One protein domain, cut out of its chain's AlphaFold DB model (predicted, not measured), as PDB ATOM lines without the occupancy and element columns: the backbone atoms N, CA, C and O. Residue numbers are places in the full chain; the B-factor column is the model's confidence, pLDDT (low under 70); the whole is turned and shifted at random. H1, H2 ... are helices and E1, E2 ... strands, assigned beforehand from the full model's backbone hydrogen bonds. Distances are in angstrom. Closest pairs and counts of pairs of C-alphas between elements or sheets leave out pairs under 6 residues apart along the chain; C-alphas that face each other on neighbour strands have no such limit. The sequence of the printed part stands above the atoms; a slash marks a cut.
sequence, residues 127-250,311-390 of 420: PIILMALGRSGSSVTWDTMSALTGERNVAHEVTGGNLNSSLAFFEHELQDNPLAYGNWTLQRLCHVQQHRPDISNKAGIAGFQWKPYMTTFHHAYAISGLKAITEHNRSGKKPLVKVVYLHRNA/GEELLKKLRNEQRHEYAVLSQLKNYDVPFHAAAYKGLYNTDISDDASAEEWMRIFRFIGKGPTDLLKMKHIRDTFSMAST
ATOM      1  N   PRO A 127     155.783  22.921  83.174       98.00
ATOM      2  CA  PRO A 127     154.419  22.751  82.684       98.00
ATOM      3  C   PRO A 127     154.355  21.772  81.501       98.00
ATOM      4  O   PRO A 127     154.901  22.035  80.425       98.00
ATOM      5  N   ILE A 128     153.644  20.657  81.686       98.38
ATOM      6  CA  ILE A 128     153.505  19.584  80.690       98.38
ATOM      7  C   ILE A 128     152.035  19.358  80.330       98.38
ATOM      8  O   ILE A 128     151.169  19.298  81.198       98.38
ATOM      9  N   ILE A 129     151.748  19.144  79.048       98.69
ATOM     10  CA  ILE A 129     150.466  18.581  78.609       98.69
ATOM     11  C   ILE A 129     150.714  17.156  78.126       98.69
ATOM     12  O   ILE A 129     151.455  16.940  77.166       98.69
ATOM     13  N   LEU A 130     150.076  16.183  78.776       98.69
ATOM     14  CA  LEU A 130     150.093  14.795  78.326       98.69
ATOM     15  C   LEU A 130     148.888  14.543  77.420       98.69
ATOM     16  O   LEU A 130     147.756  14.410  77.884       98.69
ATOM     17  N   MET A 131     149.117  14.475  76.115       98.62
ATOM     18  CA  MET A 131     148.079  14.127  75.154       98.62
ATOM     19  C   MET A 131     148.026  12.623  74.938       98.62
ATOM     20  O   MET A 131     149.042  11.995  74.664       98.62
ATOM     21  N   ALA A 132     146.840  12.030  75.015       97.50
ATOM     22  CA  ALA A 132     146.671  10.602  74.775       97.50
ATOM     23  C   ALA A 132     145.214  10.267  74.469       97.50
ATOM     24  O   ALA A 132     144.302  10.894  74.995       97.50
ATOM     25  N   LEU A 133     144.967   9.228  73.674       94.56
ATOM     26  CA  LEU A 133     143.618   8.672  73.551       94.56
ATOM     27  C   LEU A 133     143.316   7.717  74.710       94.56
ATOM     28  O   LEU A 133     144.219   7.227  75.398       94.56
ATOM     29  N   GLY A 134     142.033   7.419  74.921       92.00
ATOM     30  CA  GLY A 134     141.611   6.433  75.915       92.00
ATOM     31  C   GLY A 134     142.364   5.107  75.754       92.00
ATOM     32  O   GLY A 134     142.570   4.638  74.636       92.00
ATOM     33  N   ARG A 135     142.777   4.515  76.882       93.31
ATOM     34  CA  ARG A 135     143.511   3.234  76.945       93.31
ATOM     35  C   ARG A 135     144.911   3.241  76.303       93.31
ATOM     36  O   ARG A 135     145.460   2.176  76.014       93.31
ATOM     37  N   SER A 136     145.533   4.412  76.162       94.19
ATOM     38  CA  SER A 136     146.918   4.552  75.664       94.19
ATOM     39  C   SER A 136     147.978   4.569  76.775       94.19
ATOM     40  O   SER A 136     149.127   4.887  76.509       94.19
ATOM     41  N   GLY A 137     147.606   4.262  78.025       94.81
ATOM     42  CA  GLY A 137     148.541   4.247  79.156       94.81
ATOM     43  C   GLY A 137     148.882   5.620  79.738       94.81
ATOM     44  O   GLY A 137     149.912   5.749  80.389       94.81
ATOM     45  N   SER A 138     148.055   6.649  79.531       96.12
ATOM     46  CA  SER A 138     148.349   8.005  80.017       96.12
ATOM     47  C   SER A 138     148.487   8.100  81.533       96.12
ATOM     48  O   SER A 138     149.421   8.741  81.996       96.12
ATOM     49  N   SER A 139     147.634   7.415  82.300       95.12
ATOM     50  CA  SER A 139     147.706   7.424  83.769       95.12
ATOM     51  C   SER A 139     149.041   6.886  84.281       95.12
ATOM     52  O   SER A 139     149.730   7.583  85.015       95.12
ATOM     53  N   VAL A 140     149.441   5.685  83.843       95.50
ATOM     54  CA  VAL A 140     150.728   5.081  84.240       95.50
ATOM     55  C   VAL A 140     151.916   5.876  83.707       95.50
ATOM     56  O   VAL A 140     152.932   5.994  84.391       95.50
ATOM     57  N   THR A 141     151.765   6.512  82.543       97.69
ATOM     58  CA  THR A 141     152.824   7.359  81.996       97.69
ATOM     59  C   THR A 141     153.035   8.601  82.844       97.69
ATOM     60  O   THR A 141     154.167   8.884  83.221       97.69
ATOM     61  N   TRP A 142     151.962   9.311  83.194       98.00
ATOM     62  CA  TRP A 142     152.052  10.478  84.067       98.00
ATOM     63  C   TRP A 142     152.628  10.119  85.435       98.00
ATOM     64  O   TRP A 142     153.541  10.787  85.913       98.00
ATOM     65  N   ASP A 143     152.112   9.049  86.037       96.88
ATOM     66  CA  ASP A 143     152.545   8.559  87.343       96.88
ATOM     67  C   ASP A 143     154.065   8.333  87.377       96.88
ATOM     68  O   ASP A 143     154.770   8.922  88.196       96.88
ATOM     69  N   THR A 144     154.577   7.603  86.384       97.69
ATOM     70  CA  THR A 144     156.011   7.339  86.194       97.69
ATOM     71  C   THR A 144     156.808   8.622  85.943       97.69
ATOM     72  O   THR A 144     157.840   8.847  86.575       97.69
ATOM     73  N   MET A 145     156.339   9.496  85.040       98.38
ATOM     74  CA  MET A 145     157.017  10.765  84.742       98.38
ATOM     75  C   MET A 145     157.124  11.647  85.988       98.38
ATOM     76  O   MET A 145     158.182  12.219  86.244       98.38
ATOM     77  N   SER A 146     156.051  11.764  86.772       97.94
ATOM     78  CA  SER A 146     156.045  12.588  87.981       97.94
ATOM     79  C   SER A 146     156.988  12.022  89.045       97.94
ATOM     80  O   SER A 146     157.803  12.767  89.582       97.94
ATOM     81  N   ALA A 147     156.977  10.701  89.254       97.75
ATOM     82  CA  ALA A 147     157.840  10.020  90.216       97.75
ATOM     83  C   ALA A 147     159.336  10.122  89.878       97.75
ATOM     84  O   ALA A 147     160.166  10.212  90.776       97.75
ATOM     85  N   LEU A 148     159.694  10.113  88.589       97.81
ATOM     86  CA  LEU A 148     161.090  10.174  88.139       97.81
ATOM     87  C   LEU A 148     161.621  11.597  87.937       97.81
ATOM     88  O   LEU A 148     162.814  11.779  87.701       97.81
ATOM     89  N   THR A 149     160.758  12.611  88.009       97.81
ATOM     90  CA  THR A 149     161.167  14.015  87.858       97.81
ATOM     91  C   THR A 149     161.164  14.782  89.177       97.81
ATOM     92  O   THR A 149     161.799  15.833  89.249       97.81
ATOM     93  N   GLY A 150     160.499  14.276  90.221       97.31
ATOM     94  CA  GLY A 150     160.471  14.874  91.553       97.31
ATOM     95  C   GLY A 150     159.388  14.256  92.434       97.31
ATOM     96  O   GLY A 150     159.166  13.048  92.412       97.31
ATOM     97  N   GLU A 151     158.707  15.086  93.221       96.69
ATOM     98  CA  GLU A 151     157.548  14.639  94.000       96.69
ATOM     99  C   GLU A 151     156.380  14.229  93.083       96.69
ATOM    100  O   GLU A 151     155.985  14.970  92.174       96.69
ATOM    101  N   ARG A 152     155.843  13.026  93.330       96.69
ATOM    102  CA  ARG A 152     154.741  12.428  92.565       96.69
ATOM    103  C   ARG A 152     153.487  13.294  92.671       96.69
ATOM    104  O   ARG A 152     153.150  13.772  93.747       96.69
ATOM    105  N   ASN A 153     152.775  13.448  91.560       96.44
ATOM    106  CA  ASN A 153     151.511  14.179  91.499       96.44
ATOM    107  C   ASN A 153     150.578  13.577  90.440       96.44
ATOM    108  O   ASN A 153     150.975  12.709  89.660       96.44
ATOM    109  N   VAL A 154     149.331  14.045  90.394       94.62
ATOM    110  CA  VAL A 154     148.310  13.531  89.472       94.62
ATOM    111  C   VAL A 154     148.068  14.526  88.338       94.62
ATOM    112  O   VAL A 154     147.952  15.723  88.573       94.62
ATOM    113  N   ALA A 155     147.924  14.060  87.094       94.00
ATOM    114  CA  ALA A 155     147.361  14.879  86.020       94.00
ATOM    115  C   ALA A 155     145.881  14.579  85.839       94.00
ATOM    116  O   ALA A 155     145.491  13.445  85.555       94.00
ATOM    117  N   HIS A 156     145.068  15.624  85.916       93.69
ATOM    118  CA  HIS A 156     143.642  15.531  85.639       93.69
ATOM    119  C   HIS A 156     143.355  15.561  84.136       93.69
ATOM    120  O   HIS A 156     144.043  16.229  83.367       93.69
ATOM    121  N   GLU A 157     142.298  14.871  83.719       95.06
ATOM    122  CA  GLU A 157     141.789  14.897  82.345       95.06
ATOM    123  C   GLU A 157     140.941  16.163  82.128       95.06
ATOM    124  O   GLU A 157     139.713  16.103  82.142       95.06
ATOM    125  N   VAL A 158     141.596  17.320  81.965       94.06
ATOM    126  CA  VAL A 158     140.943  18.649  81.951       94.06
ATOM    127  C   VAL A 158     139.882  18.767  80.862       94.06
ATOM    128  O   VAL A 158     138.792  19.256  81.121       94.06
ATOM    129  N   THR A 159     140.156  18.262  79.658       94.38
ATOM    130  CA  THR A 159     139.182  18.286  78.553       94.38
ATOM    131  C   THR A 159     138.174  17.137  78.629       94.38
ATOM    132  O   THR A 159     137.542  16.817  77.628       94.38
ATOM    133  N   GLY A 160     138.090  16.426  79.753       94.19
ATOM    134  CA  GLY A 160     137.197  15.293  79.943       94.19
ATOM    135  C   GLY A 160     137.730  13.941  79.456       94.19
ATOM    136  O   GLY A 160     138.539  13.817  78.532       94.19
ATOM    137  N   GLY A 161     137.216  12.884  80.091       91.88
ATOM    138  CA  GLY A 161     137.682  11.516  79.876       91.88
ATOM    139  C   GLY A 161     137.060  10.755  78.710       91.88
ATOM    140  O   GLY A 161     137.546   9.680  78.351       91.88
ATOM    141  N   ASN A 162     136.010  11.307  78.110       93.38
ATOM    142  CA  ASN A 162     135.233  10.748  77.004       93.38
ATOM    143  C   ASN A 162     134.793  11.879  76.053       93.38
ATOM    144  O   ASN A 162     134.928  13.055  76.392       93.38
ATOM    145  N   LEU A 163     134.268  11.522  74.877       94.19
ATOM    146  CA  LEU A 163     133.842  12.493  73.865       94.19
ATOM    147  C   LEU A 163     132.799  13.486  74.402       94.19
ATOM    148  O   LEU A 163     132.937  14.677  74.160       94.19
ATOM    149  N   ASN A 164     131.804  13.026  75.166       95.38
ATOM    150  CA  ASN A 164     130.737  13.890  75.684       95.38
ATOM    151  C   ASN A 164     131.274  14.917  76.685       95.38
ATOM    152  O   ASN A 164     130.930  16.090  76.604       95.38
ATOM    153  N   SER A 165     132.153  14.498  77.599       95.12
ATOM    154  CA  SER A 165     132.818  15.422  78.524       95.12
ATOM    155  C   SER A 165     133.717  16.417  77.786       95.12
ATOM    156  O   SER A 165     133.824  17.563  78.203       95.12
ATOM    157  N   SER A 166     134.325  16.004  76.669       95.69
ATOM    158  CA  SER A 166     135.111  16.907  75.828       95.69
ATOM    159  C   SER A 166     134.251  17.914  75.081       95.69
ATOM    160  O   SER A 166     134.610  19.087  75.051       95.69
ATOM    161  N   LEU A 167     133.107  17.494  74.540       95.75
ATOM    162  CA  LEU A 167     132.131  18.411  73.953       95.75
ATOM    163  C   LEU A 167     131.662  19.421  75.001       95.75
ATOM    164  O   LEU A 167     131.778  20.614  74.767       95.75
ATOM    165  N   ALA A 168     131.269  18.963  76.193       94.69
ATOM    166  CA  ALA A 168     130.841  19.852  77.271       94.69
ATOM    167  C   ALA A 168     131.920  20.878  77.669       94.69
ATOM    168  O   ALA A 168     131.611  22.050  77.870       94.69
ATOM    169  N   PHE A 169     133.190  20.467  77.728       94.25
ATOM    170  CA  PHE A 169     134.299  21.383  77.995       94.25
ATOM    171  C   PHE A 169     134.422  22.470  76.912       94.25
ATOM    172  O   PHE A 169     134.479  23.658  77.219       94.25
ATOM    173  N   PHE A 170     134.447  22.084  75.634       93.44
ATOM    174  CA  PHE A 170     134.680  23.034  74.542       93.44
ATOM    175  C   PHE A 170     133.444  23.873  74.170       93.44
ATOM    176  O   PHE A 170     133.611  25.026  73.784       93.44
ATOM    177  N   GLU A 171     132.234  23.327  74.283       92.19
ATOM    178  CA  GLU A 171     130.981  23.978  73.862       92.19
ATOM    179  C   GLU A 171     130.271  24.727  74.994       92.19
ATOM    180  O   GLU A 171     129.489  25.633  74.722       92.19
ATOM    181  N   HIS A 172     130.515  24.368  76.256       89.69
ATOM    182  CA  HIS A 172     129.870  25.027  77.394       89.69
ATOM    183  C   HIS A 172     130.902  25.742  78.256       89.69
ATOM    184  O   HIS A 172     130.888  26.964  78.354       89.69
ATOM    185  N   GLU A 173     131.872  25.009  78.804       89.00
ATOM    186  CA  GLU A 173     132.793  25.583  79.790       89.00
ATOM    187  C   GLU A 173     133.668  26.711  79.219       89.00
ATOM    188  O   GLU A 173     133.825  27.757  79.848       89.00
ATOM    189  N   LEU A 174     134.229  26.527  78.020       89.44
ATOM    190  CA  LEU A 174     135.040  27.567  77.379       89.44
ATOM    191  C   LEU A 174     134.204  28.674  76.740       89.44
ATOM    192  O   LEU A 174     134.654  29.817  76.685       89.44
ATOM    193  N   GLN A 175     133.009  28.356  76.245       86.38
ATOM    194  CA  GLN A 175     132.150  29.345  75.599       86.38
ATOM    195  C   GLN A 175     131.604  30.366  76.599       86.38
ATOM    196  O   GLN A 175     131.542  31.554  76.282       86.38
ATOM    197  N   ASP A 176     131.286  29.920  77.810       84.50
ATOM    198  CA  ASP A 176     130.770  30.777  78.877       84.50
ATOM    199  C   ASP A 176     131.878  31.588  79.578       84.50
ATOM    200  O   ASP A 176     131.608  32.361  80.497       84.50
ATOM    201  N   ASN A 177     133.133  31.448  79.132       80.31
ATOM    202  CA  ASN A 177     134.301  32.050  79.755       80.31
ATOM    203  C   ASN A 177     135.160  32.852  78.751       80.31
ATOM    204  O   ASN A 177     136.138  32.340  78.194       80.31
ATOM    205  N   PRO A 178     134.859  34.150  78.564       70.94
ATOM    206  CA  PRO A 178     135.556  35.006  77.605       70.94
ATOM    207  C   PRO A 178     137.056  35.149  77.883       70.94
ATOM    208  O   PRO A 178     137.834  35.325  76.949       70.94
ATOM    209  N   LEU A 179     137.471  35.065  79.153       68.69
ATOM    210  CA  LEU A 179     138.876  35.197  79.547       68.69
ATOM    211  C   LEU A 179     139.707  33.975  79.162       68.69
ATOM    212  O   LEU A 179     140.919  34.109  79.024       68.69
ATOM    213  N   ALA A 180     139.073  32.819  78.957       72.25
ATOM    214  CA  ALA A 180     139.724  31.608  78.471       72.25
ATOM    215  C   ALA A 180     139.773  31.517  76.942       72.25
ATOM    216  O   ALA A 180     140.427  30.619  76.390       72.25
ATOM    217  N   TYR A 181     139.107  32.439  76.234       77.31
ATOM    218  CA  TYR A 181     139.170  32.493  74.781       77.31
ATOM    219  C   TYR A 181     140.618  32.745  74.351       77.31
ATOM    220  O   TYR A 181     141.220  33.771  74.660       77.31
ATOM    221  N   GLY A 182     141.191  31.801  73.611       84.25
ATOM    222  CA  GLY A 182     142.529  31.949  73.049       84.25
ATOM    223  C   GLY A 182     143.640  31.285  73.854       84.25
ATOM    224  O   GLY A 182     144.492  30.651  73.250       84.25
ATOM    225  N   ASN A 183     143.629  31.366  75.186       92.25
ATOM    226  CA  ASN A 183     144.781  31.015  76.033       92.25
ATOM    227  C   ASN A 183     144.476  30.002  77.155       92.25
ATOM    228  O   ASN A 183     145.303  29.839  78.058       92.25
ATOM    229  N   TRP A 184     143.327  29.317  77.109       94.75
ATOM    230  CA  TRP A 184     142.891  28.395  78.167       94.75
ATOM    231  C   TRP A 184     143.962  27.367  78.565       94.75
ATOM    232  O   TRP A 184     144.067  27.015  79.735       94.75
ATOM    233  N   THR A 185     144.789  26.899  77.622       95.94
ATOM    234  CA  THR A 185     145.877  25.943  77.890       95.94
ATOM    235  C   THR A 185     146.895  26.509  78.877       95.94
ATOM    236  O   THR A 185     147.248  25.840  79.847       95.94
ATOM    237  N   LEU A 186     147.328  27.756  78.672       96.06
ATOM    238  CA  LEU A 186     148.282  28.445  79.542       96.06
ATOM    239  C   LEU A 186     147.660  28.777  80.899       96.06
ATOM    240  O   LEU A 186     148.300  28.564  81.926       96.06
ATOM    241  N   GLN A 187     146.405  29.237  80.913       94.12
ATOM    242  CA  GLN A 187     145.672  29.500  82.154       94.12
ATOM    243  C   GLN A 187     145.520  28.233  82.992       94.12
ATOM    244  O   GLN A 187     145.822  28.243  84.183       94.12
ATOM    245  N   ARG A 188     145.134  27.112  82.372       94.75
ATOM    246  CA  ARG A 188     145.015  25.821  83.056       94.75
ATOM    247  C   ARG A 188     146.354  25.335  83.601       94.75
ATOM    248  O   ARG A 188     146.401  24.924  84.754       94.75
ATOM    249  N   LEU A 189     147.437  25.417  82.824       96.50
ATOM    250  CA  LEU A 189     148.779  25.054  83.299       96.50
ATOM    251  C   LEU A 189     149.225  25.927  84.478       96.50
ATOM    252  O   LEU A 189     149.710  25.407  85.479       96.50
ATOM    253  N   CYS A 190     149.015  27.237  84.385       95.69
ATOM    254  CA  CYS A 190     149.339  28.167  85.457       95.69
ATOM    255  C   CYS A 190     148.528  27.885  86.723       95.69
ATOM    256  O   CYS A 190     149.076  27.820  87.822       95.69
ATOM    257  N   HIS A 191     147.228  27.643  86.567       94.44
ATOM    258  CA  HIS A 191     146.359  27.318  87.680       94.44
ATOM    259  C   HIS A 191     146.793  26.020  88.372       94.44
ATOM    260  O   HIS A 191     146.881  25.972  89.596       94.44
ATOM    261  N   VAL A 192     147.141  24.998  87.586       94.88
ATOM    262  CA  VAL A 192     147.711  23.743  88.079       94.88
ATOM    263  C   VAL A 192     149.006  23.989  88.859       94.88
ATOM    264  O   VAL A 192     149.141  23.461  89.953       94.88
ATOM    265  N   GLN A 193     149.929  24.811  88.356       94.69
ATOM    266  CA  GLN A 193     151.182  25.116  89.059       94.69
ATOM    267  C   GLN A 193     150.982  25.879  90.376       94.69
ATOM    268  O   GLN A 193     151.736  25.662  91.317       94.69
ATOM    269  N   GLN A 194     150.032  26.814  90.420       94.12
ATOM    270  CA  GLN A 194     149.936  27.786  91.515       94.12
ATOM    271  C   GLN A 194     148.912  27.427  92.591       94.12
ATOM    272  O   GLN A 194     149.066  27.845  93.735       94.12
ATOM    273  N   HIS A 195     147.853  26.699  92.234       92.69
ATOM    274  CA  HIS A 195     146.674  26.560  93.095       92.69
ATOM    275  C   HIS A 195     146.344  25.117  93.458       92.69
ATOM    276  O   HIS A 195     145.475  24.892  94.301       92.69
ATOM    277  N   ARG A 196     146.993  24.123  92.840       91.75
ATOM    278  CA  ARG A 196     146.739  22.730  93.204       91.75
ATOM    279  C   ARG A 196     147.513  22.348  94.463       91.75
ATOM    280  O   ARG A 196     148.739  22.386  94.442       91.75
ATOM    281  N   PRO A 197     146.820  21.925  95.536       91.44
ATOM    282  CA  PRO A 197     147.468  21.608  96.805       91.44
ATOM    283  C   PRO A 197     148.316  20.331  96.739       91.44
ATOM    284  O   PRO A 197     149.209  20.154  97.557       91.44
ATOM    285  N   ASP A 198     148.050  19.448  95.772       89.56
ATOM    286  CA  ASP A 198     148.808  18.213  95.559       89.56
ATOM    287  C   ASP A 198     150.092  18.415  94.734       89.56
ATOM    288  O   ASP A 198     150.819  17.457  94.481       89.56
ATOM    289  N   ILE A 199     150.381  19.647  94.298       94.38
ATOM    290  CA  ILE A 199     151.576  19.980  93.521       94.38
ATOM    291  C   ILE A 199     152.482  20.868  94.367       94.38
ATOM    292  O   ILE A 199     152.254  22.065  94.520       94.38
ATOM    293  N   SER A 200     153.540  20.270  94.909       94.31
ATOM    294  CA  SER A 200     154.563  20.995  95.657       94.31
ATOM    295  C   SER A 200     155.590  21.653  94.725       94.31
ATOM    296  O   SER A 200     155.724  21.312  93.547       94.31
ATOM    297  N   ASN A 201     156.409  22.549  95.278       93.19
ATOM    298  CA  ASN A 201     157.581  23.092  94.583       93.19
ATOM    299  C   ASN A 201     158.715  22.064  94.379       93.19
ATOM    300  O   ASN A 201     159.699  22.378  93.712       93.19
ATOM    301  N   LYS A 202     158.598  20.854  94.945       96.44
ATOM    302  CA  LYS A 202     159.532  19.736  94.743       96.44
ATOM    303  C   LYS A 202     159.099  18.804  93.610       96.44
ATOM    304  O   LYS A 202     159.856  17.905  93.242       96.44
ATOM    305  N   ALA A 203     157.897  18.976  93.063       97.69
ATOM    306  CA  ALA A 203     157.496  18.263  91.860       97.69
ATOM    307  C   ALA A 203     158.377  18.694  90.675       97.69
ATOM    308  O   ALA A 203     158.678  19.873  90.491       97.69
ATOM    309  N   GLY A 204     158.801  17.739  89.846       97.75
ATOM    310  CA  GLY A 204     159.595  18.051  88.652       97.75
ATOM    311  C   GLY A 204     158.753  18.595  87.503       97.75
ATOM    312  O   GLY A 204     159.188  19.474  86.754       97.75
ATOM    313  N   ILE A 205     157.524  18.089  87.391       98.31
ATOM    314  CA  ILE A 205     156.537  18.464  86.379       98.31
ATOM    315  C   ILE A 205     155.179  18.749  87.018       98.31
ATOM    316  O   ILE A 205     154.845  18.190  88.061       98.31
ATOM    317  N   ALA A 206     154.382  19.587  86.365       97.94
ATOM    318  CA  ALA A 206     152.992  19.855  86.715       97.94
ATOM    319  C   ALA A 206     152.184  20.053  85.434       97.94
ATOM    320  O   ALA A 206     152.688  20.581  84.444       97.94
ATOM    321  N   GLY A 207     150.923  19.631  85.424       97.62
ATOM    322  CA  GLY A 207     150.109  19.786  84.228       97.62
ATOM    323  C   GLY A 207     148.830  18.971  84.219       97.62
ATOM    324  O   GLY A 207     148.246  18.678  85.264       97.62
ATOM    325  N   PHE A 208     148.373  18.643  83.016       97.88
ATOM    326  CA  PHE A 208     147.118  17.930  82.815       97.88
ATOM    327  C   PHE A 208     147.166  16.986  81.613       97.88
ATOM    328  O   PHE A 208     148.041  17.079  80.748       97.88
ATOM    329  N   GLN A 209     146.190  16.080  81.559       97.94
ATOM    330  CA  GLN A 209     145.954  15.212  80.415       97.94
ATOM    331  C   GLN A 209     144.920  15.826  79.469       97.94
ATOM    332  O   GLN A 209     143.885  16.338  79.905       97.94
ATOM    333  N   TRP A 210     145.165  15.717  78.167       97.94
ATOM    334  CA  TRP A 210     144.226  16.122  77.123       97.94
ATOM    335  C   TRP A 210     143.955  14.937  76.195       97.94
ATOM    336  O   TRP A 210     144.865  14.398  75.570       97.94
ATOM    337  N   LYS A 211     142.687  14.529  76.085       96.81
ATOM    338  CA  LYS A 211     142.244  13.524  75.112       96.81
ATOM    339  C   LYS A 211     141.803  14.194  73.806       96.81
ATOM    340  O   LYS A 211     140.728  14.795  73.786       96.81
ATOM    341  N   PRO A 212     142.585  14.114  72.714       97.19
ATOM    342  CA  PRO A 212     142.324  14.899  71.512       97.19
ATOM    343  C   PRO A 212     141.273  14.225  70.618       97.19
ATOM    344  O   PRO A 212     141.603  13.756  69.537       97.19
ATOM    345  N   TYR A 213     140.011  14.109  71.043       96.56
ATOM    346  CA  TYR A 213     138.956  13.505  70.210       96.56
ATOM    347  C   TYR A 213     138.773  14.268  68.894       96.56
ATOM    348  O   TYR A 213     138.690  15.486  68.916       96.56
ATOM    349  N   MET A 214     138.646  13.578  67.752       94.44
ATOM    350  CA  MET A 214     138.574  14.238  66.434       94.44
ATOM    351  C   MET A 214     137.539  15.360  66.355       94.44
ATOM    352  O   MET A 214     137.845  16.429  65.829       94.44
ATOM    353  N   THR A 215     136.343  15.127  66.899       94.00
ATOM    354  CA  THR A 215     135.236  16.089  66.884       94.00
ATOM    355  C   THR A 215     135.589  17.388  67.604       94.00
ATOM    356  O   THR A 215     135.227  18.459  67.136       94.00
ATOM    357  N   THR A 216     136.330  17.310  68.712       95.19
ATOM    358  CA  THR A 216     136.648  18.473  69.551       95.19
ATOM    359  C   THR A 216     138.045  19.025  69.314       95.19
ATOM    360  O   THR A 216     138.293  20.200  69.551       95.19
ATOM    361  N   PHE A 217     138.971  18.228  68.788       96.56
ATOM    362  CA  PHE A 217     140.336  18.673  68.530       96.56
ATOM    363  C   PHE A 217     140.413  19.648  67.347       96.56
ATOM    364  O   PHE A 217     141.290  20.498  67.302       96.56
ATOM    365  N   HIS A 218     139.443  19.595  66.427       96.00
ATOM    366  CA  HIS A 218     139.275  20.598  65.367       96.00
ATOM    367  C   HIS A 218     138.475  21.830  65.822       96.00
ATOM    368  O   HIS A 218     138.270  22.749  65.031       96.00
ATOM    369  N   HIS A 219     138.009  21.862  67.073       95.69
ATOM    370  CA  HIS A 219     137.247  22.989  67.593       95.69
ATOM    371  C   HIS A 219     138.111  24.261  67.634       95.69
ATOM    372  O   HIS A 219     139.309  24.202  67.923       95.69
ATOM    373  N   ALA A 220     137.506  25.433  67.410       95.50
ATOM    374  CA  ALA A 220     138.226  26.713  67.383       95.50
ATOM    375  C   ALA A 220     139.023  26.974  68.678       95.50
ATOM    376  O   ALA A 220     140.150  27.468  68.638       95.50
ATOM    377  N   TYR A 221     138.475  26.574  69.827       95.38
ATOM    378  CA  TYR A 221     139.157  26.643  71.125       95.38
ATOM    379  C   TYR A 221     140.346  25.688  71.264       95.38
ATOM    380  O   TYR A 221     141.350  26.058  71.872       95.38
ATOM    381  N   ALA A 222     140.263  24.474  70.712       96.31
ATOM    382  CA  ALA A 222     141.391  23.546  70.704       96.31
ATOM    383  C   ALA A 222     142.541  24.139  69.881       96.31
ATOM    384  O   ALA A 222     143.652  24.277  70.389       96.31
ATOM    385  N   ILE A 223     142.236  24.608  68.666       97.25
ATOM    386  CA  ILE A 223     143.185  25.295  67.781       97.25
ATOM    387  C   ILE A 223     143.813  26.508  68.473       97.25
ATOM    388  O   ILE A 223     145.029  26.684  68.432       97.25
ATOM    389  N   SER A 224     143.003  27.342  69.123       96.19
ATOM    390  CA  SER A 224     143.513  28.536  69.798       96.19
ATOM    391  C   SER A 224     144.412  28.174  70.982       96.19
ATOM    392  O   SER A 224     145.484  28.750  71.130       96.19
ATOM    393  N   GLY A 225     144.052  27.139  71.747       96.69
ATOM    394  CA  GLY A 225     144.899  26.602  72.810       96.69
ATOM    395  C   GLY A 225     146.261  26.102  72.312       96.69
ATOM    396  O   GLY A 225     147.266  26.323  72.990       96.69
ATOM    397  N   LEU A 226     146.320  25.477  71.127       97.94
ATOM    398  CA  LEU A 226     147.582  25.096  70.477       97.94
ATOM    399  C   LEU A 226     148.398  26.329  70.064       97.94
ATOM    400  O   LEU A 226     149.592  26.395  70.350       97.94
ATOM    401  N   LYS A 227     147.756  27.334  69.455       97.75
ATOM    402  CA  LYS A 227     148.418  28.591  69.068       97.75
ATOM    403  C   LYS A 227     149.012  29.324  70.270       97.75
ATOM    404  O   LYS A 227     150.163  29.738  70.198       97.75
ATOM    405  N   ALA A 228     148.288  29.404  71.387       97.06
ATOM    406  CA  ALA A 228     148.787  30.041  72.605       97.06
ATOM    407  C   ALA A 228     150.051  29.367  73.157       97.06
ATOM    408  O   ALA A 228     150.967  30.057  73.600       97.06
ATOM    409  N   ILE A 229     150.144  28.032  73.091       97.88
ATOM    410  CA  ILE A 229     151.362  27.298  73.475       97.88
ATOM    411  C   ILE A 229     152.542  27.735  72.599       97.88
ATOM    412  O   ILE A 229     153.621  28.051  73.107       97.88
ATOM    413  N   THR A 230     152.335  27.778  71.285       97.94
ATOM    414  CA  THR A 230     153.368  28.156  70.317       97.94
ATOM    415  C   THR A 230     153.801  29.607  70.476       97.94
ATOM    416  O   THR A 230     154.997  29.887  70.510       97.94
ATOM    417  N   GLU A 231     152.857  30.536  70.608       97.81
ATOM    418  CA  GLU A 231     153.129  31.962  70.819       97.81
ATOM    419  C   GLU A 231     153.904  32.200  72.118       97.81
ATOM    420  O   GLU A 231     154.915  32.908  72.113       97.81
ATOM    421  N   HIS A 232     153.497  31.548  73.214       97.19
ATOM    422  CA  HIS A 232     154.222  31.594  74.483       97.19
ATOM    423  C   HIS A 232     155.668  31.120  74.314       97.19
ATOM    424  O   HIS A 232     156.595  31.859  74.647       97.19
ATOM    425  N   ASN A 233     155.876  29.948  73.712       97.62
ATOM    426  CA  ASN A 233     157.214  29.393  73.508       97.62
ATOM    427  C   ASN A 233     158.080  30.252  72.565       97.62
ATOM    428  O   ASN A 233     159.268  30.442  72.828       97.62
ATOM    429  N   ARG A 234     157.505  30.813  71.491       97.88
ATOM    430  CA  ARG A 234     158.209  31.695  70.538       97.88
ATOM    431  C   ARG A 234     158.595  33.038  71.138       97.88
ATOM    432  O   ARG A 234     159.599  33.612  70.728       97.88
ATOM    433  N   SER A 235     157.835  33.525  72.115       97.69
ATOM    434  CA  SER A 235     158.143  34.780  72.804       97.69
ATOM    435  C   SER A 235     159.398  34.711  73.688       97.69
ATOM    436  O   SER A 235     159.776  35.713  74.288       97.69
ATOM    437  N   GLY A 236     160.034  33.538  73.805       95.81
ATOM    438  CA  GLY A 236     161.213  33.328  74.648       95.81
ATOM    439  C   GLY A 236     160.899  33.285  76.145       95.81
ATOM    440  O   GLY A 236     161.816  33.179  76.958       95.81
ATOM    441  N   LYS A 237     159.613  33.343  76.522       95.50
ATOM    442  CA  LYS A 237     159.174  33.240  77.914       95.50
ATOM    443  C   LYS A 237     159.474  31.851  78.470       95.50
ATOM    444  O   LYS A 237     159.254  30.830  77.819       95.50
ATOM    445  N   LYS A 238     159.955  31.833  79.709       96.00
ATOM    446  CA  LYS A 238     160.173  30.625  80.504       96.00
ATOM    447  C   LYS A 238     159.113  30.533  81.605       96.00
ATOM    448  O   LYS A 238     158.706  31.580  82.107       96.00
ATOM    449  N   PRO A 239     158.680  29.320  81.988       96.81
ATOM    450  CA  PRO A 239     159.048  28.010  81.438       96.81
ATOM    451  C   PRO A 239     158.482  27.767  80.033       96.81
ATOM    452  O   PRO A 239     157.448  28.327  79.671       96.81
ATOM    453  N   LEU A 240     159.141  26.902  79.255       97.50
ATOM    454  CA  LEU A 240     158.563  26.405  78.000       97.50
ATOM    455  C   LEU A 240     157.446  25.401  78.302       97.50
ATOM    456  O   LEU A 240     157.616  24.524  79.146       97.50
ATOM    457  N   VAL A 241     156.344  25.478  77.561       98.00
ATOM    458  CA  VAL A 241     155.275  24.472  77.618       98.00
ATOM    459  C   VAL A 241     155.603  23.338  76.655       98.00
ATOM    460  O   VAL A 241     155.877  23.575  75.475       98.00
ATOM    461  N   LYS A 242     155.578  22.102  77.153       96.94
ATOM    462  CA  LYS A 242     155.928  20.899  76.387       96.94
ATOM    463  C   LYS A 242     154.725  19.970  76.271       96.94
ATOM    464  O   LYS A 242     153.994  19.773  77.241       96.94
ATOM    465  N   VAL A 243     154.549  19.363  75.098       98.69
ATOM    466  CA  VAL A 243     153.502  18.360  74.862       98.69
ATOM    467  C   VAL A 243     154.135  16.981  74.703       98.69
ATOM    468  O   VAL A 243     154.999  16.779  73.857       98.69
ATOM    469  N   VAL A 244     153.695  16.010  75.496       98.69
ATOM    470  CA  VAL A 244     154.026  14.597  75.271       98.69
ATOM    471  C   VAL A 244     152.786  13.934  74.697       98.69
ATOM    472  O   VAL A 244     151.741  13.936  75.343       98.69
ATOM    473  N   TYR A 245     152.876  13.402  73.481       98.62
ATOM    474  CA  TYR A 245     151.779  12.692  72.833       98.62
ATOM    475  C   TYR A 245     152.012  11.185  72.900       98.62
ATOM    476  O   TYR A 245     152.978  10.676  72.337       98.62
ATOM    477  N   LEU A 246     151.122  10.467  73.578       98.31
ATOM    478  CA  LEU A 246     151.155   9.014  73.650       98.31
ATOM    479  C   LEU A 246     150.282   8.414  72.566       98.31
ATOM    480  O   LEU A 246     149.079   8.693  72.487       98.31
ATOM    481  N   HIS A 247     150.875   7.506  71.804       96.62
ATOM    482  CA  HIS A 247     150.162   6.723  70.813       96.62
ATOM    483  C   HIS A 247     150.370   5.227  71.056       96.62
ATOM    484  O   HIS A 247     151.365   4.782  71.634       96.62
ATOM    485  N   ARG A 248     149.374   4.432  70.673       95.62
ATOM    486  CA  ARG A 248     149.337   2.987  70.903       95.62
ATOM    487  C   ARG A 248     148.837   2.307  69.642       95.62
ATOM    488  O   ARG A 248     147.915   2.817  69.010       95.62
ATOM    489  N   ASN A 249     149.398   1.131  69.355       96.31
ATOM    490  CA  ASN A 249     148.906   0.220  68.329       96.31
ATOM    491  C   ASN A 249     147.363   0.158  68.372       96.31
ATOM    492  O   ASN A 249     146.760  -0.107  69.418       96.31
ATOM    493  N   ALA A 250     146.732   0.474  67.238       96.88
ATOM    494  CA  ALA A 250     145.284   0.618  67.154       96.88
ATOM    495  C   ALA A 250     144.550  -0.692  67.482       96.88
ATOM    496  O   ALA A 250     143.512  -0.648  68.144       96.88
ATOM    497  N   GLY A 311     137.527  -8.730  58.445       98.31
ATOM    498  CA  GLY A 311     137.281  -8.173  57.114       98.31
ATOM    499  C   GLY A 311     137.214  -6.640  57.092       98.31
ATOM    500  O   GLY A 311     137.922  -5.944  57.826       98.31
ATOM    501  N   GLU A 312     136.329  -6.095  56.254       98.38
ATOM    502  CA  GLU A 312     136.233  -4.645  56.030       98.38
ATOM    503  C   GLU A 312     135.807  -3.861  57.284       98.38
ATOM    504  O   GLU A 312     136.168  -2.693  57.431       98.38
ATOM    505  N   GLU A 313     135.093  -4.475  58.233       98.31
ATOM    506  CA  GLU A 313     134.730  -3.785  59.475       98.31
ATOM    507  C   GLU A 313     135.974  -3.458  60.319       98.31
ATOM    508  O   GLU A 313     136.114  -2.327  60.806       98.31
ATOM    509  N   LEU A 314     136.889  -4.422  60.471       98.06
ATOM    510  CA  LEU A 314     138.147  -4.206  61.182       98.06
ATOM    511  C   LEU A 314     139.013  -3.179  60.454       98.06
ATOM    512  O   LEU A 314     139.465  -2.215  61.073       98.06
ATOM    513  N   LEU A 315     139.185  -3.336  59.140       98.56
ATOM    514  CA  LEU A 315     140.001  -2.429  58.332       98.56
ATOM    515  C   LEU A 315     139.481  -0.990  58.401       98.56
ATOM    516  O   LEU A 315     140.249  -0.062  58.651       98.56
ATOM    517  N   LYS A 316     138.164  -0.780  58.291       98.19
ATOM    518  CA  LYS A 316     137.545   0.543  58.448       98.19
ATOM    519  C   LYS A 316     137.816   1.150  59.826       98.19
ATOM    520  O   LYS A 316     138.106   2.345  59.918       98.19
ATOM    521  N   LYS A 317     137.735   0.357  60.901       97.25
ATOM    522  CA  LYS A 317     138.058   0.819  62.263       97.25
ATOM    523  C   LYS A 317     139.525   1.236  62.375       97.25
ATOM    524  O   LYS A 317     139.793   2.329  62.868       97.25
ATOM    525  N   LEU A 318     140.453   0.429  61.864       97.81
ATOM    526  CA  LEU A 318     141.888   0.733  61.901       97.81
ATOM    527  C   LEU A 318     142.242   1.968  61.058       97.81
ATOM    528  O   LEU A 318     142.957   2.843  61.544       97.81
ATOM    529  N   ARG A 319     141.651   2.128  59.866       98.19
ATOM    530  CA  ARG A 319     141.784   3.348  59.043       98.19
ATOM    531  C   ARG A 319     141.290   4.590  59.775       98.19
ATOM    532  O   ARG A 319     141.909   5.646  59.682       98.19
ATOM    533  N   ASN A 320     140.178   4.502  60.504       96.69
ATOM    534  CA  ASN A 320     139.673   5.630  61.290       96.69
ATOM    535  C   ASN A 320     140.641   6.026  62.408       96.69
ATOM    536  O   ASN A 320     140.909   7.211  62.582       96.69
ATOM    537  N   GLU A 321     141.182   5.044  63.127       96.06
ATOM    538  CA  GLU A 321     142.142   5.276  64.208       96.06
ATOM    539  C   GLU A 321     143.460   5.859  63.685       96.06
ATOM    540  O   GLU A 321     143.978   6.818  64.254       96.06
ATOM    541  N   GLN A 322     143.962   5.349  62.560       96.88
ATOM    542  CA  GLN A 322     145.163   5.874  61.916       96.88
ATOM    543  C   GLN A 322     144.951   7.307  61.401       96.88
ATOM    544  O   GLN A 322     145.791   8.179  61.621       96.88
ATOM    545  N   ARG A 323     143.801   7.595  60.768       97.06
ATOM    546  CA  ARG A 323     143.436   8.964  60.361       97.06
ATOM    547  C   ARG A 323     143.357   9.912  61.553       97.06
ATOM    548  O   ARG A 323     143.760  11.065  61.431       97.06
ATOM    549  N   HIS A 324     142.845   9.438  62.689       96.00
ATOM    550  CA  HIS A 324     142.798  10.216  63.922       96.00
ATOM    551  C   HIS A 324     144.212  10.548  64.411       96.00
ATOM    552  O   HIS A 324     144.530  11.720  64.596       96.00
ATOM    553  N   GLU A 325     145.088   9.555  64.546       96.50
ATOM    554  CA  GLU A 325     146.483   9.766  64.953       96.50
ATOM    555  C   GLU A 325     147.216  10.746  64.023       96.50
ATOM    556  O   GLU A 325     147.819  11.716  64.488       96.50
ATOM    557  N   TYR A 326     147.081  10.574  62.703       97.75
ATOM    558  CA  TYR A 326     147.652  11.505  61.732       97.75
ATOM    559  C   TYR A 326     147.088  12.918  61.852       97.75
ATOM    560  O   TYR A 326     147.849  13.874  61.730       97.75
ATOM    561  N   ALA A 327     145.791  13.077  62.110       97.38
ATOM    562  CA  ALA A 327     145.199  14.394  62.306       97.38
ATOM    563  C   ALA A 327     145.763  15.089  63.554       97.38
ATOM    564  O   ALA A 327     146.080  16.275  63.486       97.38
ATOM    565  N   VAL A 328     145.958  14.360  64.660       98.00
ATOM    566  CA  VAL A 328     146.564  14.919  65.880       98.00
ATOM    567  C   VAL A 328     147.995  15.379  65.612       98.00
ATOM    568  O   VAL A 328     148.330  16.537  65.860       98.00
ATOM    569  N   LEU A 329     148.823  14.500  65.044       98.31
ATOM    570  CA  LEU A 329     150.219  14.805  64.719       98.31
ATOM    571  C   LEU A 329     150.341  15.948  63.704       98.31
ATOM    572  O   LEU A 329     151.202  16.812  63.851       98.31
ATOM    573  N   SER A 330     149.485  15.960  62.680       98.12
ATOM    574  CA  SER A 330     149.447  17.011  61.660       98.12
ATOM    575  C   SER A 330     149.096  18.356  62.280       98.12
ATOM    576  O   SER A 330     149.807  19.323  62.049       98.12
ATOM    577  N   GLN A 331     148.077  18.430  63.139       98.00
ATOM    578  CA  GLN A 331     147.739  19.685  63.809       98.00
ATOM    579  C   GLN A 331     148.857  20.191  64.726       98.00
ATOM    580  O   GLN A 331     149.183  21.373  64.664       98.00
ATOM    581  N   LEU A 332     149.472  19.321  65.536       98.44
ATOM    582  CA  LEU A 332     150.595  19.722  66.392       98.44
ATOM    583  C   LEU A 332     151.751  20.303  65.564       98.44
ATOM    584  O   LEU A 332     152.309  21.333  65.939       98.44
ATOM    585  N   LYS A 333     152.058  19.696  64.410       98.38
ATOM    586  CA  LYS A 333     153.054  20.211  63.457       98.38
ATOM    587  C   LYS A 333     152.615  21.521  62.798       98.38
ATOM    588  O   LYS A 333     153.390  22.464  62.780       98.38
ATOM    589  N   ASN A 334     151.384  21.601  62.294       98.19
ATOM    590  CA  ASN A 334     150.865  22.768  61.568       98.19
ATOM    591  C   ASN A 334     150.802  24.028  62.435       98.19
ATOM    592  O   ASN A 334     150.864  25.136  61.909       98.19
ATOM    593  N   TYR A 335     150.652  23.865  63.749       98.12
ATOM    594  CA  TYR A 335     150.684  24.968  64.705       98.12
ATOM    595  C   TYR A 335     152.040  25.126  65.395       98.12
ATOM    596  O   TYR A 335     152.127  25.893  66.346       98.12
ATOM    597  N   ASP A 336     153.088  24.434  64.933       98.06
ATOM    598  CA  ASP A 336     154.455  24.495  65.469       98.06
ATOM    599  C   ASP A 336     154.539  24.267  66.987       98.06
ATOM    600  O   ASP A 336     155.370  24.853  67.685       98.06
ATOM    601  N   VAL A 337     153.658  23.416  67.515       98.00
ATOM    602  CA  VAL A 337     153.655  23.055  68.931       98.00
ATOM    603  C   VAL A 337     154.838  22.120  69.175       98.00
ATOM    604  O   VAL A 337     154.923  21.086  68.518       98.00
ATOM    605  N   PRO A 338     155.758  22.402  70.112       96.50
ATOM    606  CA  PRO A 338     156.828  21.465  70.426       96.50
ATOM    607  C   PRO A 338     156.258  20.222  71.114       96.50
ATOM    608  O   PRO A 338     155.692  20.323  72.209       96.50
ATOM    609  N   PHE A 339     156.435  19.049  70.505       98.62
ATOM    610  CA  PHE A 339     155.978  17.788  71.084       98.62
ATOM    611  C   PHE A 339     156.972  16.635  70.913       98.62
ATOM    612  O   PHE A 339     157.755  16.610  69.965       98.62
ATOM    613  N   HIS A 340     156.889  15.659  71.820       98.44
ATOM    614  CA  HIS A 340     157.487  14.329  71.671       98.44
ATOM    615  C   HIS A 340     156.372  13.294  71.529       98.44
ATOM    616  O   HIS A 340     155.496  13.218  72.392       98.44
ATOM    617  N   ALA A 341     156.384  12.521  70.443       98.38
ATOM    618  CA  ALA A 341     155.452  11.416  70.243       98.38
ATOM    619  C   ALA A 341     156.086  10.120  70.751       98.38
ATOM    620  O   ALA A 341     157.068   9.659  70.175       98.38
ATOM    621  N   ALA A 342     155.522   9.551  71.816       98.00
ATOM    622  CA  ALA A 342     156.009   8.324  72.428       98.00
ATOM    623  C   ALA A 342     155.077   7.147  72.138       98.00
ATOM    624  O   ALA A 342     153.876   7.177  72.438       98.00
ATOM    625  N   ALA A 343     155.656   6.081  71.592       96.44
ATOM    626  CA  ALA A 343     154.944   4.841  71.335       96.44
ATOM    627  C   ALA A 343     154.788   4.046  72.635       96.44
ATOM    628  O   ALA A 343     155.771   3.754  73.314       96.44
ATOM    629  N   TYR A 344     153.568   3.596  72.938       95.50
ATOM    630  CA  TYR A 344     153.260   2.775  74.117       95.50
ATOM    631  C   TYR A 344     154.197   1.568  74.255       95.50
ATOM    632  O   TYR A 344     154.688   1.279  75.342       95.50
ATOM    633  N   LYS A 345     154.495   0.893  73.138       92.56
ATOM    634  CA  LYS A 345     155.432  -0.234  73.114       92.56
ATOM    635  C   LYS A 345     156.831   0.180  73.575       92.56
ATOM    636  O   LYS A 345     157.428  -0.530  74.366       92.56
ATOM    637  N   GLY A 346     157.333   1.339  73.151       93.88
ATOM    638  CA  GLY A 346     158.636   1.837  73.602       93.88
ATOM    639  C   GLY A 346     158.698   2.087  75.113       93.88
ATOM    640  O   GLY A 346     159.765   1.962  75.704       93.88
ATOM    641  N   LEU A 347     157.556   2.387  75.741       94.75
ATOM    642  CA  LEU A 347     157.463   2.676  77.174       94.75
ATOM    643  C   LEU A 347     157.240   1.435  78.047       94.75
ATOM    644  O   LEU A 347     157.704   1.410  79.186       94.75
ATOM    645  N   TYR A 348     156.519   0.429  77.539       91.50
ATOM    646  CA  TYR A 348     155.987  -0.677  78.349       91.50
ATOM    647  C   TYR A 348     156.268  -2.071  77.790       91.50
ATOM    648  O   TYR A 348     155.620  -3.021  78.222       91.50
ATOM    649  N   ASN A 349     157.183  -2.225  76.828       84.81
ATOM    650  CA  ASN A 349     157.474  -3.545  76.274       84.81
ATOM    651  C   ASN A 349     157.890  -4.526  77.390       84.81
ATOM    652  O   ASN A 349     158.887  -4.322  78.090       84.81
ATOM    653  N   THR A 350     157.094  -5.579  77.561       75.56
ATOM    654  CA  THR A 350     157.296  -6.635  78.557       75.56
ATOM    655  C   THR A 350     158.405  -7.596  78.161       75.56
ATOM    656  O   THR A 350     159.034  -8.177  79.038       75.56
ATOM    657  N   ASP A 351     158.694  -7.700  76.864       81.62
ATOM    658  CA  ASP A 351     159.711  -8.606  76.319       81.62
ATOM    659  C   ASP A 351     161.132  -8.064  76.538       81.62
ATOM    660  O   ASP A 351     162.130  -8.741  76.295       81.62
ATOM    661  N   ILE A 352     161.234  -6.818  77.002       79.25
ATOM    662  CA  ILE A 352     162.492  -6.176  77.343       79.25
ATOM    663  C   ILE A 352     162.899  -6.577  78.770       79.25
ATOM    664  O   ILE A 352     162.142  -6.389  79.732       79.25
ATOM    665  N   SER A 353     164.124  -7.097  78.903       85.50
ATOM    666  CA  SER A 353     164.742  -7.429  80.191       85.50
ATOM    667  C   SER A 353     164.835  -6.206  81.105       85.50
ATOM    668  O   SER A 353     165.078  -5.098  80.629       85.50
ATOM    669  N   ASP A 354     164.764  -6.417  82.419       85.62
ATOM    670  CA  ASP A 354     164.924  -5.361  83.433       85.62
ATOM    671  C   ASP A 354     166.201  -4.521  83.263       85.62
ATOM    672  O   ASP A 354     166.199  -3.321  83.544       85.62
ATOM    673  N   ASP A 355     167.271  -5.135  82.752       83.75
ATOM    674  CA  ASP A 355     168.566  -4.495  82.522       83.75
ATOM    675  C   ASP A 355     168.674  -3.675  81.237       83.75
ATOM    676  O   ASP A 355     169.672  -2.979  81.035       83.75
ATOM    677  N   ALA A 356     167.674  -3.738  80.363       86.44
ATOM    678  CA  ALA A 356     167.727  -3.018  79.105       86.44
ATOM    679  C   ALA A 356     167.506  -1.515  79.303       86.44
ATOM    680  O   ALA A 356     166.817  -1.065  80.226       86.44
ATOM    681  N   SER A 357     168.072  -0.749  78.371       84.25
ATOM    682  CA  SER A 357     167.908   0.699  78.297       84.25
ATOM    683  C   SER A 357     166.432   1.088  78.180       84.25
ATOM    684  O   SER A 357     165.719   0.608  77.298       84.25
ATOM    685  N   ALA A 358     165.991   2.017  79.030       94.44
ATOM    686  CA  ALA A 358     164.684   2.661  78.947       94.44
ATOM    687  C   ALA A 358     164.725   3.841  77.954       94.44
ATOM    688  O   ALA A 358     164.424   4.983  78.298       94.44
ATOM    689  N   GLU A 359     165.149   3.582  76.714       95.69
ATOM    690  CA  GLU A 359     165.490   4.626  75.735       95.69
ATOM    691  C   GLU A 359     164.327   5.581  75.437       95.69
ATOM    692  O   GLU A 359     164.521   6.796  75.396       95.69
ATOM    693  N   GLU A 360     163.108   5.061  75.274       97.12
ATOM    694  CA  GLU A 360     161.942   5.906  74.994       97.12
ATOM    695  C   GLU A 360     161.604   6.828  76.178       97.12
ATOM    696  O   GLU A 360     161.275   7.998  75.983       97.12
ATOM    697  N   TRP A 361     161.790   6.346  77.410       98.00
ATOM    698  CA  TRP A 361     161.670   7.167  78.615       98.00
ATOM    699  C   TRP A 361     162.738   8.258  78.668       98.00
ATOM    700  O   TRP A 361     162.417   9.424  78.894       98.00
ATOM    701  N   MET A 362     163.998   7.917  78.389       97.88
ATOM    702  CA  MET A 362     165.082   8.903  78.346       97.88
ATOM    703  C   MET A 362     164.850   9.969  77.266       97.88
ATOM    704  O   MET A 362     165.179  11.134  77.483       97.88
ATOM    705  N   ARG A 363     164.242   9.625  76.123       98.19
ATOM    706  CA  ARG A 363     163.839  10.611  75.102       98.19
ATOM    707  C   ARG A 363     162.790  11.589  75.625       98.19
ATOM    708  O   ARG A 363     162.957  12.789  75.409       98.19
ATOM    709  N   ILE A 364     161.780  11.107  76.357       98.50
ATOM    710  CA  ILE A 364     160.806  11.977  77.037       98.50
ATOM    711  C   ILE A 364     161.528  12.911  78.014       98.50
ATOM    712  O   ILE A 364     161.335  14.124  77.937       98.50
ATOM    713  N   PHE A 365     162.392  12.382  78.889       98.56
ATOM    714  CA  PHE A 365     163.099  13.180  79.900       98.56
ATOM    715  C   PHE A 365     164.034  14.230  79.286       98.56
ATOM    716  O   PHE A 365     164.020  15.393  79.698       98.56
ATOM    717  N   ARG A 366     164.760  13.878  78.217       98.31
ATOM    718  CA  ARG A 366     165.559  14.836  77.434       98.31
ATOM    719  C   ARG A 366     164.691  15.919  76.791       98.31
ATOM    720  O   ARG A 366     165.064  17.087  76.815       98.31
ATOM    721  N   PHE A 367     163.533  15.557  76.239       98.31
ATOM    722  CA  PHE A 367     162.624  16.511  75.597       98.31
ATOM    723  C   PHE A 367     162.019  17.525  76.584       98.31
ATOM    724  O   PHE A 367     161.930  18.722  76.265       98.31
ATOM    725  N   ILE A 368     161.610  17.058  77.768       97.44
ATOM    726  CA  ILE A 368     161.045  17.919  78.817       97.44
ATOM    727  C   ILE A 368     162.125  18.689  79.592       97.44
ATOM    728  O   ILE A 368     161.821  19.735  80.152       97.44
ATOM    729  N   GLY A 369     163.376  18.211  79.595       97.44
ATOM    730  CA  GLY A 369     164.496  18.837  80.306       97.44
ATOM    731  C   GLY A 369     164.508  18.568  81.815       97.44
ATOM    732  O   GLY A 369     165.084  19.345  82.574       97.44
ATOM    733  N   LYS A 370     163.845  17.495  82.262       97.12
ATOM    734  CA  LYS A 370     163.727  17.071  83.665       97.12
ATOM    735  C   LYS A 370     163.749  15.545  83.739       97.12
ATOM    736  O   LYS A 370     163.209  14.889  82.852       97.12
ATOM    737  N   GLY A 371     164.295  14.999  84.826       97.38
ATOM    738  CA  GLY A 371     164.383  13.555  85.061       97.38
ATOM    739  C   GLY A 371     165.658  12.904  84.499       97.38
ATOM    740  O   GLY A 371     166.537  13.606  83.996       97.38
ATOM    741  N   PRO A 372     165.782  11.573  84.613       97.38
ATOM    742  CA  PRO A 372     166.976  10.828  84.219       97.38
ATOM    743  C   PRO A 372     167.136  10.756  82.692       97.38
ATOM    744  O   PRO A 372     166.254  10.270  81.983       97.38
ATOM    745  N   THR A 373     168.279  11.213  82.175       96.94
ATOM    746  CA  THR A 373     168.556  11.280  80.723       96.94
ATOM    747  C   THR A 373     169.521  10.215  80.210       96.94
ATOM    748  O   THR A 373     169.714  10.085  78.996       96.94
ATOM    749  N   ASP A 374     170.118   9.475  81.136       96.25
ATOM    750  CA  ASP A 374     171.223   8.551  80.959       96.25
ATOM    751  C   ASP A 374     171.147   7.438  82.014       96.25
ATOM    752  O   ASP A 374     170.599   7.619  83.102       96.25
ATOM    753  N   LEU A 375     171.658   6.252  81.657       94.88
ATOM    754  CA  LEU A 375     171.733   5.063  82.522       94.88
ATOM    755  C   LEU A 375     170.386   4.606  83.132       94.88
ATOM    756  O   LEU A 375     170.361   3.828  84.090       94.88
ATOM    757  N   LEU A 376     169.255   5.039  82.567       95.62
ATOM    758  CA  LEU A 376     167.933   4.605  82.998       95.62
ATOM    759  C   LEU A 376     167.618   3.218  82.433       95.62
ATOM    760  O   LEU A 376     167.620   3.003  81.220       95.62
ATOM    761  N   LYS A 377     167.314   2.280  83.328       95.69
ATOM    762  CA  LYS A 377     166.932   0.906  83.004       95.69
ATOM    763  C   LYS A 377     165.437   0.691  83.198       95.69
ATOM    764  O   LYS A 377     164.816   1.369  84.020       95.69
ATOM    765  N   MET A 378     164.874  -0.301  82.510       95.44
ATOM    766  CA  MET A 378     163.462  -0.672  82.668       95.44
ATOM    767  C   MET A 378     163.108  -1.097  84.098       95.44
ATOM    768  O   MET A 378     161.998  -0.808  84.539       95.44
ATOM    769  N   LYS A 379     164.047  -1.679  84.855       95.31
ATOM    770  CA  LYS A 379     163.853  -1.949  86.288       95.31
ATOM    771  C   LYS A 379     163.470  -0.689  87.069       95.31
ATOM    772  O   LYS A 379     162.479  -0.691  87.785       95.31
ATOM    773  N   HIS A 380     164.219   0.401  86.886       95.06
ATOM    774  CA  HIS A 380     163.958   1.662  87.586       95.06
ATOM    775  C   HIS A 380     162.579   2.227  87.232       95.06
ATOM    776  O   HIS A 380     161.901   2.768  88.095       95.06
ATOM    777  N   ILE A 381     162.154   2.074  85.972       95.94
ATOM    778  CA  ILE A 381     160.811   2.456  85.524       95.94
ATOM    779  C   ILE A 381     159.748   1.632  86.258       95.94
ATOM    780  O   ILE A 381     158.832   2.199  86.850       95.94
ATOM    781  N   ARG A 382     159.878   0.301  86.242       93.56
ATOM    782  CA  ARG A 382     158.917  -0.628  86.857       93.56
ATOM    783  C   ARG A 382     158.809  -0.415  88.368       93.56
ATOM    784  O   ARG A 382     157.697  -0.418  88.886       93.56
ATOM    785  N   ASP A 383     159.927  -0.121  89.031       94.81
ATOM    786  CA  ASP A 383     159.983   0.209  90.461       94.81
ATOM    787  C   ASP A 383     159.173   1.482  90.806       94.81
ATOM    788  O   ASP A 383     158.824   1.698  91.966       94.81
ATOM    789  N   THR A 384     158.832   2.328  89.822       95.31
ATOM    790  CA  THR A 384     157.993   3.519  90.047       95.31
ATOM    791  C   THR A 384     156.496   3.287  89.862       95.31
ATOM    792  O   THR A 384     155.704   4.155  90.242       95.31
ATOM    793  N   PHE A 385     156.071   2.163  89.285       94.25
ATOM    794  CA  PHE A 385     154.659   1.951  88.982       94.25
ATOM    795  C   PHE A 385     153.829   1.881  90.267       94.25
ATOM    796  O   PHE A 385     154.091   1.064  91.141       94.25
ATOM    797  N   SER A 386     152.792   2.717  90.370       93.00
ATOM    798  CA  SER A 386     151.738   2.543  91.387       93.00
ATOM    799  C   SER A 386     150.627   1.593  90.932       93.00
ATOM    800  O   SER A 386     149.836   1.117  91.744       93.00
ATOM    801  N   MET A 387     150.570   1.305  89.629       93.00
ATOM    802  CA  MET A 387     149.535   0.488  89.004       93.00
ATOM    803  C   MET A 387     150.111  -0.838  88.509       93.00
ATOM    804  O   MET A 387     151.074  -0.854  87.741       93.00
ATOM    805  N   ALA A 388     149.481  -1.945  88.891       92.69
ATOM    806  CA  ALA A 388     149.823  -3.267  88.391       92.69
ATOM    807  C   ALA A 388     149.392  -3.439  86.928       92.69
ATOM    808  O   ALA A 388     148.322  -2.977  86.508       92.69
ATOM    809  N   SER A 389     150.203  -4.166  86.153       90.19
ATOM    810  CA  SER A 389     149.762  -4.638  84.843       90.19
ATOM    811  C   SER A 389     148.666  -5.677  85.032       90.19
ATOM    812  O   SER A 389     148.872  -6.714  85.654       90.19
ATOM    813  N   THR A 390     147.505  -5.419  84.444       88.00
ATOM    814  CA  THR A 390     146.422  -6.402  84.362       88.00
ATOM    815  C   THR A 390     146.479  -7.201  83.064       88.00
ATOM    816  O   THR A 390     145.531  -7.902  82.740       88.00
TER     817      THR A 390
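What this domain is: This is residues 127 to 250 and 311 to 390 of the 420 residues of the protein "Hypothetical protein" of Chaetoceros debilis (UniProt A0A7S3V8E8). A strongly twisted sheet of four strands makes the core of three layers, helices lying on both its faces: H3 and H6 over one, H1 and H8 over the other. The longest helix, H6, runs out past the sheet, and its residues 311 to 316 stick out, while H5 packs on H3, H4 on H2 and H7 on H8. The printed part has 204 residues with nine named helices and four named strands, in the order E1 H1 H2 H3 E2 H4 H5 E3 H6 E4 H7 H8 H9. The sheet's order is E2 E1 E3 E4, all parallel, and the class is mixed, helices and strands. The whole is compact, with a radius of gyration of the C-alphas of 17.1 A and spans of 53 by 51 by 29 A.

How they stand to each other: Look first at the inner strands E1, residues 127 to 132, and E3, residues 242 to 247: N 131 and O 244, 2.8 A apart, are within hydrogen-bond range. At the edges, E2, residues 205 to 210, pairs with E1 through N 210 and O 130, 2.9 A, and E4, residues 339 to 343, with E3 through N 342 and O 245, 2.8 A. H1, residues 138 to 149, runs along the strands over E1 at a height over the sheet of 8.8 A. On the opposite face, H3, residues 184 to 195, is slantwise to the strands at 8.7 A, over E2 and only just over E1, with 3 C-alphas on it. H6, residues 311 to 334, on the same face as H3, lies over E3 and E4 at 11.6 A. H8, residues 359 to 368, lies over E3 at 8.1 A. H5, residues 220 to 234, only grazes the sheet; its residues 225 to 229 alone touch H3, closest at C-alphas 225 and 185, 5.2 A. H4, residues 214 to 217, touches H2, residues 163 to 173, closest at C-alphas 216 and 167, 6.3 A. H7, residues 344 to 348, touches H8, closest at C-alphas 346 and 360, 5.4 A. H9, residues 378 to 382, is close to H1 but not clearly touching, closest at C-alphas 381 and 144, 6.9 A. E1, H1 H2 H3, E2 form a strand-helix-strand unit, parallel neighbour strands with helices between; E2, H4 H5, E3 form a split one, with E1 between its strands and a right-handed crossover. Every O i to N i+4 pair is within hydrogen-bond range in H1, H2, H3, H5, H6, H7, H8 and H9; H4 is too short for one.

Where its parts are: Find C-alpha 127 at (154.419, 22.751, 82.684), where E1 begins its 16.4 A. From C-alpha 311 at (137.281, -8.173, 57.114), H6 runs 34.1 A; H5 is 20.8 A long. H9 ends at C-alpha 382, (158.917, -0.628, 86.857).

The domain as a whole: The two C-alphas farthest apart, of Asn 201 and Gly 311, are 52.9 A apart. Residues 251 to 310 are cut out, and C-alphas 250 and 311 stand 15.6 A apart across the cut. Of the links printed whole, H1 to H2 is long, with 13 residues. The printed part's mean pLDDT is 94.8; residue 179 alone is under 70.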